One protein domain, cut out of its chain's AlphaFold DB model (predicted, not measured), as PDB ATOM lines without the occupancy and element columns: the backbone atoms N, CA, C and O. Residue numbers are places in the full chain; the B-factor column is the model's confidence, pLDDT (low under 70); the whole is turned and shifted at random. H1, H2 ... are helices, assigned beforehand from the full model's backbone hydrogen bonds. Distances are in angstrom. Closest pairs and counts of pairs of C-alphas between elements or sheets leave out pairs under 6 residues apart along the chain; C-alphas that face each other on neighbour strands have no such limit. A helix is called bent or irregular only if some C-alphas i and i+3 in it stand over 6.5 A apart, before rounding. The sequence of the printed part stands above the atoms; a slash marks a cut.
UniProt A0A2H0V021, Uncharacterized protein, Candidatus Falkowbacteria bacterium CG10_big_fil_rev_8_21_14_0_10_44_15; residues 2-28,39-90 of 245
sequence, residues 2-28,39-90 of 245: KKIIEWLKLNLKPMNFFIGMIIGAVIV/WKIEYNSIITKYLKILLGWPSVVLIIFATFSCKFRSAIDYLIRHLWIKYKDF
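This is residues 2 to 28 and 39 to 90 of the 245 residues of an uncharacterized protein of Candidatus Falkowbacteria bacterium CG10_big_fil_rev_8_21_14_0_10_44_15 (UniProt A0A2H0V021). A long, bent line of helix, H2 followed end to end by the two arms of H3, makes the longest axis, and the bent helix H1 runs across an open gap from it. The gap between these two pieces is empty, and no helix or arm touches another. The printed part has 79 residues with three named helices, in the order H1, H2, H3, and no named strand; the class is all helix. The whole is extended, with a radius of gyration of the C-alphas of 20.6 A, and its flat outline spans 68 by 40 by 13 A.

Find C-alpha 2 at (154.852, 157.476, 175.206), where H1, residues 2 to 28, begins. By its hydrogen bonds it was assigned as one helix, but it is bent: C-alphas 11 and 14 are 6.7 A apart. Its arms are H1a, residues 2 to 11, 14.6 A long, and H1b, residues 14 to 28, 20.9 A long. After the cut, look for C-alpha 43 at (122.259, 145.887, 134.288); from there H2 runs 16.4 A through residues 43 to 54. H3, residues 57 to 90, is the longest helix with 34 residues and was likewise assigned as one helix by its hydrogen bonds, but it is bent: C-alphas 71 and 74 are 7.5 A apart. Its arms are H3a, residues 57 to 71, 21.1 A long, and H3b, residues 74 to 90, 25.5 A long, which ends at C-alpha 90 at (136.561, 196.803, 169.022).

At the bend of H1 you find H1a and H1b at a steep tilt of 45 degrees. H1b and H2 are apart, and H1b is also apart from H3a and H3b. H1a is apart from H2, H3a and H3b. Look next at residues 55 and 56: H2 and H3a meet only through this tight link of 2 residues. Farther on, H3a and H3b are only just about perpendicular, at 70.1 degrees. H2 and H3b are apart. In H1a, H1b, H2 and H3a every O i to N i+4 pair is within hydrogen-bond range; in H3b 9 of 13 are.

The C-alphas of Lys 40 and Asp 89, the two farthest apart, are 69.0 A from each other. Residues 29 to 38 are cut out and not printed, and C-alphas 28 and 39 are 16.4 A apart across the cut. Residues 2 to 28, which belong to H1, stand free, and so do residues 39 to 90, of which 43 to 54 belong to H2 and 57 to 90 to H3. The link from H1 to H2 is the one across the cut. In the B-factor column you find a mean pLDDT of 74.7 for the printed part, with values under 70 at residues 2 to 4, 8 to 15, 28, 39 to 44 and 84 to 90.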
ATOM      1  N   LYS A   2     155.849 158.581 175.260       64.88
ATOM      2  CA  LYS A   2     154.852 157.476 175.206       64.88
ATOM      3  C   LYS A   2     153.413 157.910 174.852       64.88
ATOM      4  O   LYS A   2     152.821 157.315 173.961       64.88
ATOM      5  N   LYS A   3     152.901 159.004 175.437       68.62
ATOM      6  CA  LYS A   3     151.556 159.542 175.122       68.62
ATOM      7  C   LYS A   3     151.382 160.003 173.665       68.62
ATOM      8  O   LYS A   3     150.302 159.866 173.109       68.62
ATOM      9  N   ILE A   4     152.440 160.518 173.032       62.56
ATOM     10  CA  ILE A   4     152.399 160.973 171.629       62.56
ATOM     11  C   ILE A   4     152.344 159.764 170.685       62.56
ATOM     12  O   ILE A   4     151.619 159.783 169.694       62.56
ATOM     13  N   ILE A   5     153.053 158.685 171.030       70.75
ATOM     14  CA  ILE A   5     153.064 157.436 170.258       70.75
ATOM     15  C   ILE A   5     151.713 156.708 170.365       70.75
ATOM     16  O   ILE A   5     151.220 156.198 169.360       70.75
ATOM     17  N   GLU A   6     151.078 156.690 171.543       77.50
ATOM     18  CA  GLU A   6     149.716 156.150 171.701       77.50
ATOM     19  C   GLU A   6     148.673 156.960 170.928       77.50
ATOM     20  O   GLU A   6     147.833 156.377 170.240       77.50
ATOM     21  N   TRP A   7     148.764 158.291 170.967       75.88
ATOM     22  CA  TRP A   7     147.859 159.169 170.224       75.88
ATOM     23  C   TRP A   7     147.992 158.988 168.701       75.88
ATOM     24  O   TRP A   7     146.987 158.873 167.998       75.88
ATOM     25  N   LEU A   8     149.225 158.863 168.190       55.22
ATOM     26  CA  LEU A   8     149.490 158.550 166.780       55.22
ATOM     27  C   LEU A   8     148.920 157.183 166.378       55.22
ATOM     28  O   LEU A   8     148.278 157.079 165.334       55.22
ATOM     29  N   LYS A   9     149.082 156.147 167.212       67.50
ATOM     30  CA  LYS A   9     148.519 154.811 166.939       67.50
ATOM     31  C   LYS A   9     146.988 154.804 166.911       67.50
ATOM     32  O   LYS A   9     146.415 154.068 166.109       67.50
ATOM     33  N   LEU A  10     146.327 155.603 167.748       69.56
ATOM     34  CA  LEU A  10     144.864 155.707 167.768       69.56
ATOM     35  C   LEU A  10     144.316 156.446 166.540       69.56
ATOM     36  O   LEU A  10     143.355 155.975 165.935       69.56
ATOM     37  N   ASN A  11     144.961 157.537 166.116       64.56
ATOM     38  CA  ASN A  11     144.500 158.327 164.969       64.56
ATOM     39  C   ASN A  11     144.892 157.753 163.598       64.56
ATOM     40  O   ASN A  11     144.242 158.066 162.601       64.56
ATOM     41  N   LEU A  12     145.911 156.890 163.520       56.78
ATOM     42  CA  LEU A  12     146.312 156.234 162.267       56.78
ATOM     43  C   LEU A  12     145.477 154.991 161.926       56.78
ATOM     44  O   LEU A  12     145.457 154.584 160.767       56.78
ATOM     45  N   LYS A  13     144.741 154.402 162.881       62.91
ATOM     46  CA  LYS A  13     143.870 153.236 162.628       62.91
ATOM     47  C   LYS A  13     142.834 153.453 161.512       62.91
ATOM     48  O   LYS A  13     142.794 152.620 160.607       62.91
ATOM     49  N   PRO A  14     142.027 154.533 161.508       67.94
ATOM     50  CA  PRO A  14     141.077 154.760 160.420       67.94
ATOM     51  C   PRO A  14     141.791 155.063 159.096       67.94
ATOM     52  O   PRO A  14     141.349 154.616 158.044       67.94
ATOM     53  N   MET A  15     142.938 155.750 159.136       65.06
ATOM     54  CA  MET A  15     143.706 156.072 157.929       65.06
ATOM     55  C   MET A  15     144.289 154.814 157.269       65.06
ATOM     56  O   MET A  15     144.230 154.680 156.050       65.06
ATOM     57  N   ASN A  16     144.755 153.850 158.068       71.06
ATOM     58  CA  ASN A  16     145.229 152.554 157.579       71.06
ATOM     59  C   ASN A  16     144.101 151.720 156.955       71.06
ATOM     60  O   ASN A  16     144.344 151.010 155.982       71.06
ATOM     61  N   PHE A  17     142.868 151.838 157.459       72.75
ATOM     62  CA  PHE A  17     141.704 151.185 156.857       72.75
ATOM     63  C   PHE A  17     141.367 151.776 155.477       72.75
ATOM     64  O   PHE A  17     141.191 151.031 154.515       72.75
ATOM     65  N   PHE A  18     141.360 153.107 155.346       70.62
ATOM     66  CA  PHE A  18     141.120 153.773 154.059       70.62
ATOM     67  C   PHE A  18     142.221 153.488 153.033       70.62
ATOM     68  O   PHE A  18     141.919 153.178 151.881       70.62
ATOM     69  N   ILE A  19     143.491 153.532 153.447       72.50
ATOM     70  CA  ILE A  19     144.623 153.169 152.583       72.50
ATOM     71  C   ILE A  19     144.520 151.694 152.167       72.50
ATOM     72  O   ILE A  19     144.706 151.382 150.993       72.50
ATOM     73  N   GLY A  20     144.138 150.803 153.087       78.19
ATOM     74  CA  GLY A  20     143.879 149.392 152.798       78.19
ATOM     75  C   GLY A  20     142.763 149.181 151.771       78.19
ATOM     76  O   GLY A  20     142.937 148.389 150.849       78.19
ATOM     77  N   MET A  21     141.659 149.931 151.859       76.50
ATOM     78  CA  MET A  21     140.593 149.873 150.852       76.50
ATOM     79  C   MET A  21     141.043 150.386 149.483       76.50
ATOM     80  O   MET A  21     140.699 149.779 148.474       76.50
ATOM     81  N   ILE A  22     141.804 151.484 149.429       74.19
ATOM     82  CA  ILE A  22     142.289 152.045 148.159       74.19
ATOM     83  C   ILE A  22     143.270 151.073 147.498       74.19
ATOM     84  O   ILE A  22     143.132 150.778 146.312       74.19
ATOM     85  N   ILE A  23     144.218 150.525 148.262       76.88
ATOM     86  CA  ILE A  23     145.156 149.510 147.766       76.88
ATOM     87  C   ILE A  23     144.390 148.255 147.328       76.88
ATOM     88  O   ILE A  23     144.652 147.742 146.244       76.88
ATOM     89  N   GLY A  24     143.398 147.806 148.102       75.75
ATOM     90  CA  GLY A  24     142.527 146.688 147.739       75.75
ATOM     91  C   GLY A  24     141.776 146.927 146.426       75.75
ATOM     92  O   GLY A  24     141.806 146.077 145.543       75.75
ATOM     93  N   ALA A  25     141.182 148.108 146.244       72.88
ATOM     94  CA  ALA A  25     140.480 148.482 145.016       72.88
ATOM     95  C   ALA A  25     141.425 148.550 143.801       72.88
ATOM     96  O   ALA A  25     141.071 148.086 142.718       72.88
ATOM     97  N   VAL A  26     142.644 149.070 143.979       73.12
ATOM     98  CA  VAL A  26     143.666 149.117 142.919       73.12
ATOM     99  C   VAL A  26     144.171 147.716 142.574       73.12
ATOM    100  O   VAL A  26     144.329 147.414 141.393       73.12
ATOM    101  N   ILE A  27     144.386 146.846 143.566       73.81
ATOM    102  CA  ILE A  27     144.788 145.451 143.339       73.81
ATOM    103  C   ILE A  27     143.677 144.704 142.601       73.81
ATOM    104  O   ILE A  27     143.967 144.081 141.586       73.81
ATOM    105  N   VAL A  28     142.415 144.822 143.024       68.69
ATOM    106  CA  VAL A  28     141.270 144.186 142.346       68.69
ATOM    107  C   VAL A  28     141.141 144.669 140.897       68.69
ATOM    108  O   VAL A  28     140.918 143.854 140.001       68.69
ATOM    109  N   TRP A  39     127.873 138.496 136.639       54.22
ATOM    110  CA  TRP A  39     126.677 139.341 136.562       54.22
ATOM    111  C   TRP A  39     126.439 139.773 135.104       54.22
ATOM    112  O   TRP A  39     127.060 140.698 134.584       54.22
ATOM    113  N   LYS A  40     125.556 139.039 134.416       49.06
ATOM    114  CA  LYS A  40     125.168 139.215 133.003       49.06
ATOM    115  C   LYS A  40     124.736 140.659 132.647       49.06
ATOM    116  O   LYS A  40     123.644 141.106 132.974       49.06
ATOM    117  N   ILE A  41     125.628 141.341 131.928       58.78
ATOM    118  CA  ILE A  41     125.521 142.109 130.662       58.78
ATOM    119  C   ILE A  41     124.442 143.205 130.465       58.78
ATOM    120  O   ILE A  41     124.782 144.196 129.824       58.78
ATOM    121  N   GLU A  42     123.238 143.179 131.041       59.28
ATOM    122  CA  GLU A  42     122.257 144.268 130.784       59.28
ATOM    123  C   GLU A  42     122.210 145.336 131.887       59.28
ATOM    124  O   GLU A  42     122.288 146.534 131.598       59.28
ATOM    125  N   TYR A  43     122.238 144.937 133.162       57.97
ATOM    126  CA  TYR A  43     122.259 145.887 134.288       57.97
ATOM    127  C   TYR A  43     123.594 146.625 134.450       57.97
ATOM    128  O   TYR A  43     123.655 147.695 135.061       57.97
ATOM    129  N   ASN A  44     124.669 146.092 133.866       62.03
ATOM    130  CA  ASN A  44     126.007 146.652 134.018       62.03
ATOM    131  C   ASN A  44     126.141 148.031 133.356       62.03
ATOM    132  O   ASN A  44     126.866 148.886 133.859       62.03
ATOM    133  N   SER A  45     125.416 148.296 132.265       73.19
ATOM    134  CA  SER A  45     125.491 149.594 131.576       73.19
ATOM    135  C   SER A  45     124.845 150.726 132.385       73.19
ATOM    136  O   SER A  45     125.341 151.853 132.396       73.19
ATOM    137  N   ILE A  46     123.765 150.422 133.107       77.31
ATOM    138  CA  ILE A  46     123.044 151.386 133.937       77.31
ATOM    139  C   ILE A  46     123.839 151.639 135.220       77.31
ATOM    140  O   ILE A  46     124.137 152.788 135.545       77.31
ATOM    141  N   ILE A  47     124.272 150.573 135.900       75.19
ATOM    142  CA  ILE A  47     125.042 150.676 137.147       75.19
ATOM    143  C   ILE A  47     126.363 151.413 136.913       75.19
ATOM    144  O   ILE A  47     126.708 152.295 137.694       75.19
ATOM    145  N   THR A  48     127.082 151.137 135.821       78.50
ATOM    146  CA  THR A  48     128.341 151.843 135.521       78.50
ATOM    147  C   THR A  48     128.132 153.325 135.209       78.50
ATOM    148  O   THR A  48     128.974 154.135 135.593       78.50
ATOM    149  N   LYS A  49     127.007 153.718 134.590       79.31
ATOM    150  CA  LYS A  49     126.663 155.136 134.385       79.31
ATOM    151  C   LYS A  49     126.403 155.853 135.709       79.31
ATOM    152  O   LYS A  49     126.988 156.910 135.939       79.31
ATOM    153  N   TYR A  50     125.600 155.265 136.597       80.25
ATOM    154  CA  TYR A  50     125.366 155.842 137.924       80.25
ATOM    155  C   TYR A  50     126.641 155.870 138.761       80.25
ATOM    156  O   TYR A  50     126.946 156.899 139.352       80.25
ATOM    157  N   LEU A  51     127.441 154.803 138.742       77.31
ATOM    158  CA  LEU A  51     128.714 154.738 139.456       77.31
ATOM    159  C   LEU A  51     129.707 155.789 138.944       77.31
ATOM    160  O   LEU A  51     130.419 156.383 139.742       77.31
ATOM    161  N   LYS A  52     129.725 156.077 137.638       79.44
ATOM    162  CA  LYS A  52     130.580 157.121 137.050       79.44
ATOM    163  C   LYS A  52     130.141 158.535 137.443       79.44
ATOM    164  O   LYS A  52     130.992 159.406 137.581       79.44
ATOM    165  N   ILE A  53     128.842 158.757 137.654       78.88
ATOM    166  CA  ILE A  53     128.310 160.012 138.212       78.88
ATOM    167  C   ILE A  53     128.657 160.107 139.704       78.88
ATOM    168  O   ILE A  53     129.125 161.145 140.167       78.88
ATOM    169  N   LEU A  54     128.506 159.006 140.444       74.75
ATOM    170  CA  LEU A  54     128.768 158.929 141.883       74.75
ATOM    171  C   LEU A  54     130.267 159.026 142.216       74.75
ATOM    172  O   LEU A  54     130.611 159.639 143.217       74.75
ATOM    173  N   LEU A  55     131.155 158.511 141.357       77.44
ATOM    174  CA  LEU A  55     132.612 158.719 141.394       77.44
ATOM    175  C   LEU A  55     133.079 159.903 140.531       77.44
ATOM    176  O   LEU A  55     134.274 160.063 140.281       77.44
ATOM    177  N   GLY A  56     132.155 160.743 140.067       86.06
ATOM    178  CA  GLY A  56     132.505 161.952 139.341       86.06
ATOM    179  C   GLY A  56     133.358 162.896 140.192       86.06
ATOM    180  O   GLY A  56     133.347 162.853 141.425       86.06
ATOM    181  N   TRP A  57     134.069 163.801 139.520       82.19
ATOM    182  CA  TRP A  57     134.889 164.832 140.164       82.19
ATOM    183  C   TRP A  57     134.173 165.588 141.306       82.19
ATOM    184  O   TRP A  57     134.782 165.741 142.366       82.19
ATOM    185  N   PRO A  58     132.884 165.983 141.187       86.06
ATOM    186  CA  PRO A  58     132.181 166.672 142.270       86.06
ATOM    187  C   PRO A  58     132.076 165.848 143.559       86.06
ATOM    188  O   PRO A  58     132.271 166.385 144.647       86.06
ATOM    189  N   SER A  59     131.828 164.540 143.458       82.25
ATOM    190  CA  SER A  59     131.727 163.656 144.624       82.25
ATOM    191  C   SER A  59     133.070 163.477 145.319       82.25
ATOM    192  O   SER A  59     133.134 163.473 146.547       82.25
ATOM    193  N   VAL A  60     134.157 163.379 144.549       82.25
ATOM    194  CA  VAL A  60     135.515 163.299 145.103       82.25
ATOM    195  C   VAL A  60     135.862 164.588 145.851       82.25
ATOM    196  O   VAL A  60     136.346 164.522 146.981       82.25
ATOM    197  N   VAL A  61     135.544 165.754 145.277       88.19
ATOM    198  CA  VAL A  61     135.719 167.057 145.944       88.19
ATOM    199  C   VAL A  61     134.905 167.126 147.238       88.19
ATOM    200  O   VAL A  61     135.430 167.565 148.259       88.19
ATOM    201  N   LEU A  62     133.660 166.638 147.234       90.12
ATOM    202  CA  LEU A  62     132.791 166.631 148.413       90.12
ATOM    203  C   LEU A  62     133.350 165.723 149.519       90.12
ATOM    204  O   LEU A  62     133.391 166.129 150.679       90.12
ATOM    205  N   ILE A  63     133.860 164.537 149.171       86.75
ATOM    206  CA  ILE A  63     134.495 163.621 150.132       86.75
ATOM    207  C   ILE A  63     135.758 164.247 150.731       86.75
ATOM    208  O   ILE A  63     135.937 164.192 151.952       86.75
ATOM    209  N   ILE A  64     136.614 164.868 149.910       88.38
ATOM    210  CA  ILE A  64     137.829 165.564 150.370       88.38
ATOM    211  C   ILE A  64     137.457 166.729 151.291       88.38
ATOM    212  O   ILE A  64     138.045 166.883 152.362       88.38
ATOM    213  N   PHE A  65     136.456 167.524 150.912       92.25
ATOM    214  CA  PHE A  65     135.978 168.638 151.722       92.25
ATOM    215  C   PHE A  65     135.417 168.152 153.061       92.25
ATOM    216  O   PHE A  65     135.822 168.652 154.105       92.25
ATOM    217  N   ALA A  66     134.572 167.120 153.059       92.38
ATOM    218  CA  ALA A  66     134.015 166.543 154.279       92.38
ATOM    219  C   ALA A  66     135.111 165.987 155.204       92.38
ATOM    220  O   ALA A  66     135.102 166.254 156.408       92.38
ATOM    221  N   THR A  67     136.101 165.269 154.657       88.44
ATOM    222  CA  THR A  67     137.241 164.776 155.455       88.44
ATOM    223  C   THR A  67     138.097 165.915 156.001       88.44
ATOM    224  O   THR A  67     138.509 165.859 157.164       88.44
ATOM    225  N   PHE A  68     138.327 166.967 155.211       92.38
ATOM    226  CA  PHE A  68     139.015 168.173 155.662       92.38
ATOM    227  C   PHE A  68     138.242 168.858 156.798       92.38
ATOM    228  O   PHE A  68     138.808 169.061 157.871       92.38
ATOM    229  N   SER A  69     136.942 169.122 156.634       91.25
ATOM    230  CA  SER A  69     136.090 169.735 157.662       91.25
ATOM    231  C   SER A  69     136.052 168.920 158.955       91.25
ATOM    232  O   SER A  69     136.175 169.490 160.039       91.25
ATOM    233  N   CYS A  70     135.953 167.590 158.873       89.88
ATOM    234  CA  CYS A  70     135.999 166.732 160.057       89.88
ATOM    235  C   CYS A  70     137.352 166.812 160.776       89.88
ATOM    236  O   CYS A  70     137.386 166.924 162.002       89.88
ATOM    237  N   LYS A  71     138.466 166.788 160.034       91.00
ATOM    238  CA  LYS A  71     139.816 166.835 160.618       91.00
ATOM    239  C   LYS A  71     140.155 168.210 161.199       91.00
ATOM    240  O   LYS A  71     140.842 168.291 162.214       91.00
ATOM    241  N   PHE A  72     139.657 169.276 160.581       92.25
ATOM    242  CA  PHE A  72     139.906 170.657 160.992       92.25
ATOM    243  C   PHE A  72     138.853 171.222 161.945       92.25
ATOM    244  O   PHE A  72     139.001 172.364 162.372       92.25
ATOM    245  N   ARG A  73     137.847 170.441 162.356       92.00
ATOM    246  CA  ARG A  73     136.794 170.893 163.278       92.00
ATOM    247  C   ARG A  73     137.353 171.579 164.527       92.00
ATOM    248  O   ARG A  73     136.909 172.668 164.861       92.00
ATOM    249  N   SER A  74     138.379 171.009 165.160       87.38
ATOM    250  CA  SER A  74     139.004 171.611 166.349       87.38
ATOM    251  C   SER A  74     139.728 172.929 166.059       87.38
ATOM    252  O   SER A  74     139.720 173.825 166.896       87.38
ATOM    253  N   ALA A  75     140.345 173.067 164.881       88.56
ATOM    254  CA  ALA A  75     141.011 174.301 164.476       88.56
ATOM    255  C   ALA A  75     139.994 175.394 164.112       88.56
ATOM    256  O   ALA A  75     140.188 176.551 164.477       88.56
ATOM    257  N   ILE A  76     138.895 175.019 163.449       84.94
ATOM    258  CA  ILE A  76     137.777 175.914 163.128       84.94
ATOM    259  C   ILE A  76     137.105 176.391 164.421       84.94
ATOM    260  O   ILE A  76     136.941 177.592 164.604       84.94
ATOM    261  N   ASP A  77     136.808 175.485 165.359       86.94
ATOM    262  CA  ASP A  77     136.238 175.841 166.665       86.94
ATOM    263  C   ASP A  77     137.166 176.775 167.458       86.94
ATOM    264  O   ASP A  77     136.703 177.727 168.087       86.94
ATOM    265  N   TYR A  78     138.482 176.538 167.413       88.62
ATOM    266  CA  TYR A  78     139.469 177.422 168.034       88.62
ATOM    267  C   TYR A  78     139.465 178.818 167.394       88.62
ATOM    268  O   TYR A  78     139.414 179.825 168.101       88.62
ATOM    269  N   LEU A  79     139.468 178.879 166.061       86.75
ATOM    270  CA  LEU A  79     139.483 180.122 165.293       86.75
ATOM    271  C   LEU A  79     138.203 180.944 165.513       86.75
ATOM    272  O   LEU A  79     138.297 182.146 165.752       86.75
ATOM    273  N   ILE A  80     137.028 180.306 165.536       84.00
ATOM    274  CA  ILE A  80     135.747 180.969 165.827       84.00
ATOM    275  C   ILE A  80     135.751 181.561 167.242       84.00
ATOM    276  O   ILE A  80     135.400 182.727 167.421       84.00
ATOM    277  N   ARG A  81     136.203 180.796 168.246       82.25
ATOM    278  CA  ARG A  81     136.272 181.279 169.638       82.25
ATOM    279  C   ARG A  81     137.218 182.467 169.799       82.25
ATOM    280  O   ARG A  81     136.922 183.369 170.573       82.25
ATOM    281  N   HIS A  82     138.339 182.482 169.078       77.81
ATOM    282  CA  HIS A  82     139.319 183.567 169.172       77.81
ATOM    283  C   HIS A  82     138.936 184.812 168.357       77.81
ATOM    284  O   HIS A  82     139.255 185.929 168.765       77.81
ATOM    285  N   LEU A  83     138.222 184.649 167.241       75.38
ATOM    286  CA  LEU A  83     137.689 185.781 166.474       75.38
ATOM    287  C   LEU A  83     136.581 186.524 167.231       75.38
ATOM    288  O   LEU A  83     136.505 187.748 167.141       75.38
ATOM    289  N   TRP A  84     135.775 185.814 168.028       58.69
ATOM    290  CA  TRP A  84     134.718 186.425 168.843       58.69
ATOM    291  C   TRP A  84     135.252 187.382 169.922       58.69
ATOM    292  O   TRP A  84     134.604 188.376 170.240       58.69
ATOM    293  N   ILE A  85     136.456 187.133 170.448       57.94
ATOM    294  CA  ILE A  85     137.081 187.985 171.473       57.94
ATOM    295  C   ILE A  85     137.500 189.338 170.873       57.94
ATOM    296  O   ILE A  85     137.276 190.377 171.486       57.94
ATOM    297  N   LYS A  86     138.008 189.357 169.633       55.53
ATOM    298  CA  LYS A  86     138.443 190.604 168.979       55.53
ATOM    299  C   LYS A  86     137.300 191.533 168.568       55.53
ATOM    300  O   LYS A  86     137.520 192.738 168.509       55.53
ATOM    301  N   TYR A  87     136.105 191.010 168.294       53.03
ATOM    302  CA  TYR A  87     134.956 191.858 167.949       53.03
ATOM    303  C   TYR A  87     134.413 192.625 169.160       53.03
ATOM    304  O   TYR A  87     134.025 193.780 169.027       53.03
ATOM    305  N   LYS A  88     134.461 192.022 170.354       50.53
ATOM    306  CA  LYS A  88     133.970 192.652 171.586       50.53
ATOM    307  C   LYS A  88     134.872 193.796 172.074       50.53
ATOM    308  O   LYS A  88     134.374 194.800 172.573       50.53
ATOM    309  N   ASP A  89     136.182 193.684 171.861       54.50
ATOM    310  CA  ASP A  89     137.150 194.731 172.228       54.50
ATOM    311  C   ASP A  89     137.160 195.921 171.248       54.50
ATOM    312  O   ASP A  89     137.621 197.012 171.593       54.50
ATOM    313  N   PHE A  90     136.642 195.738 170.027       51.75
ATOM    314  CA  PHE A  90     136.561 196.803 169.022       51.75
ATOM    315  C   PHE A  90     135.439 197.811 169.334       51.75
ATOM    316  O   PHE A  90     135.599 199.011 169.109       51.75
TER     317      PHE A  90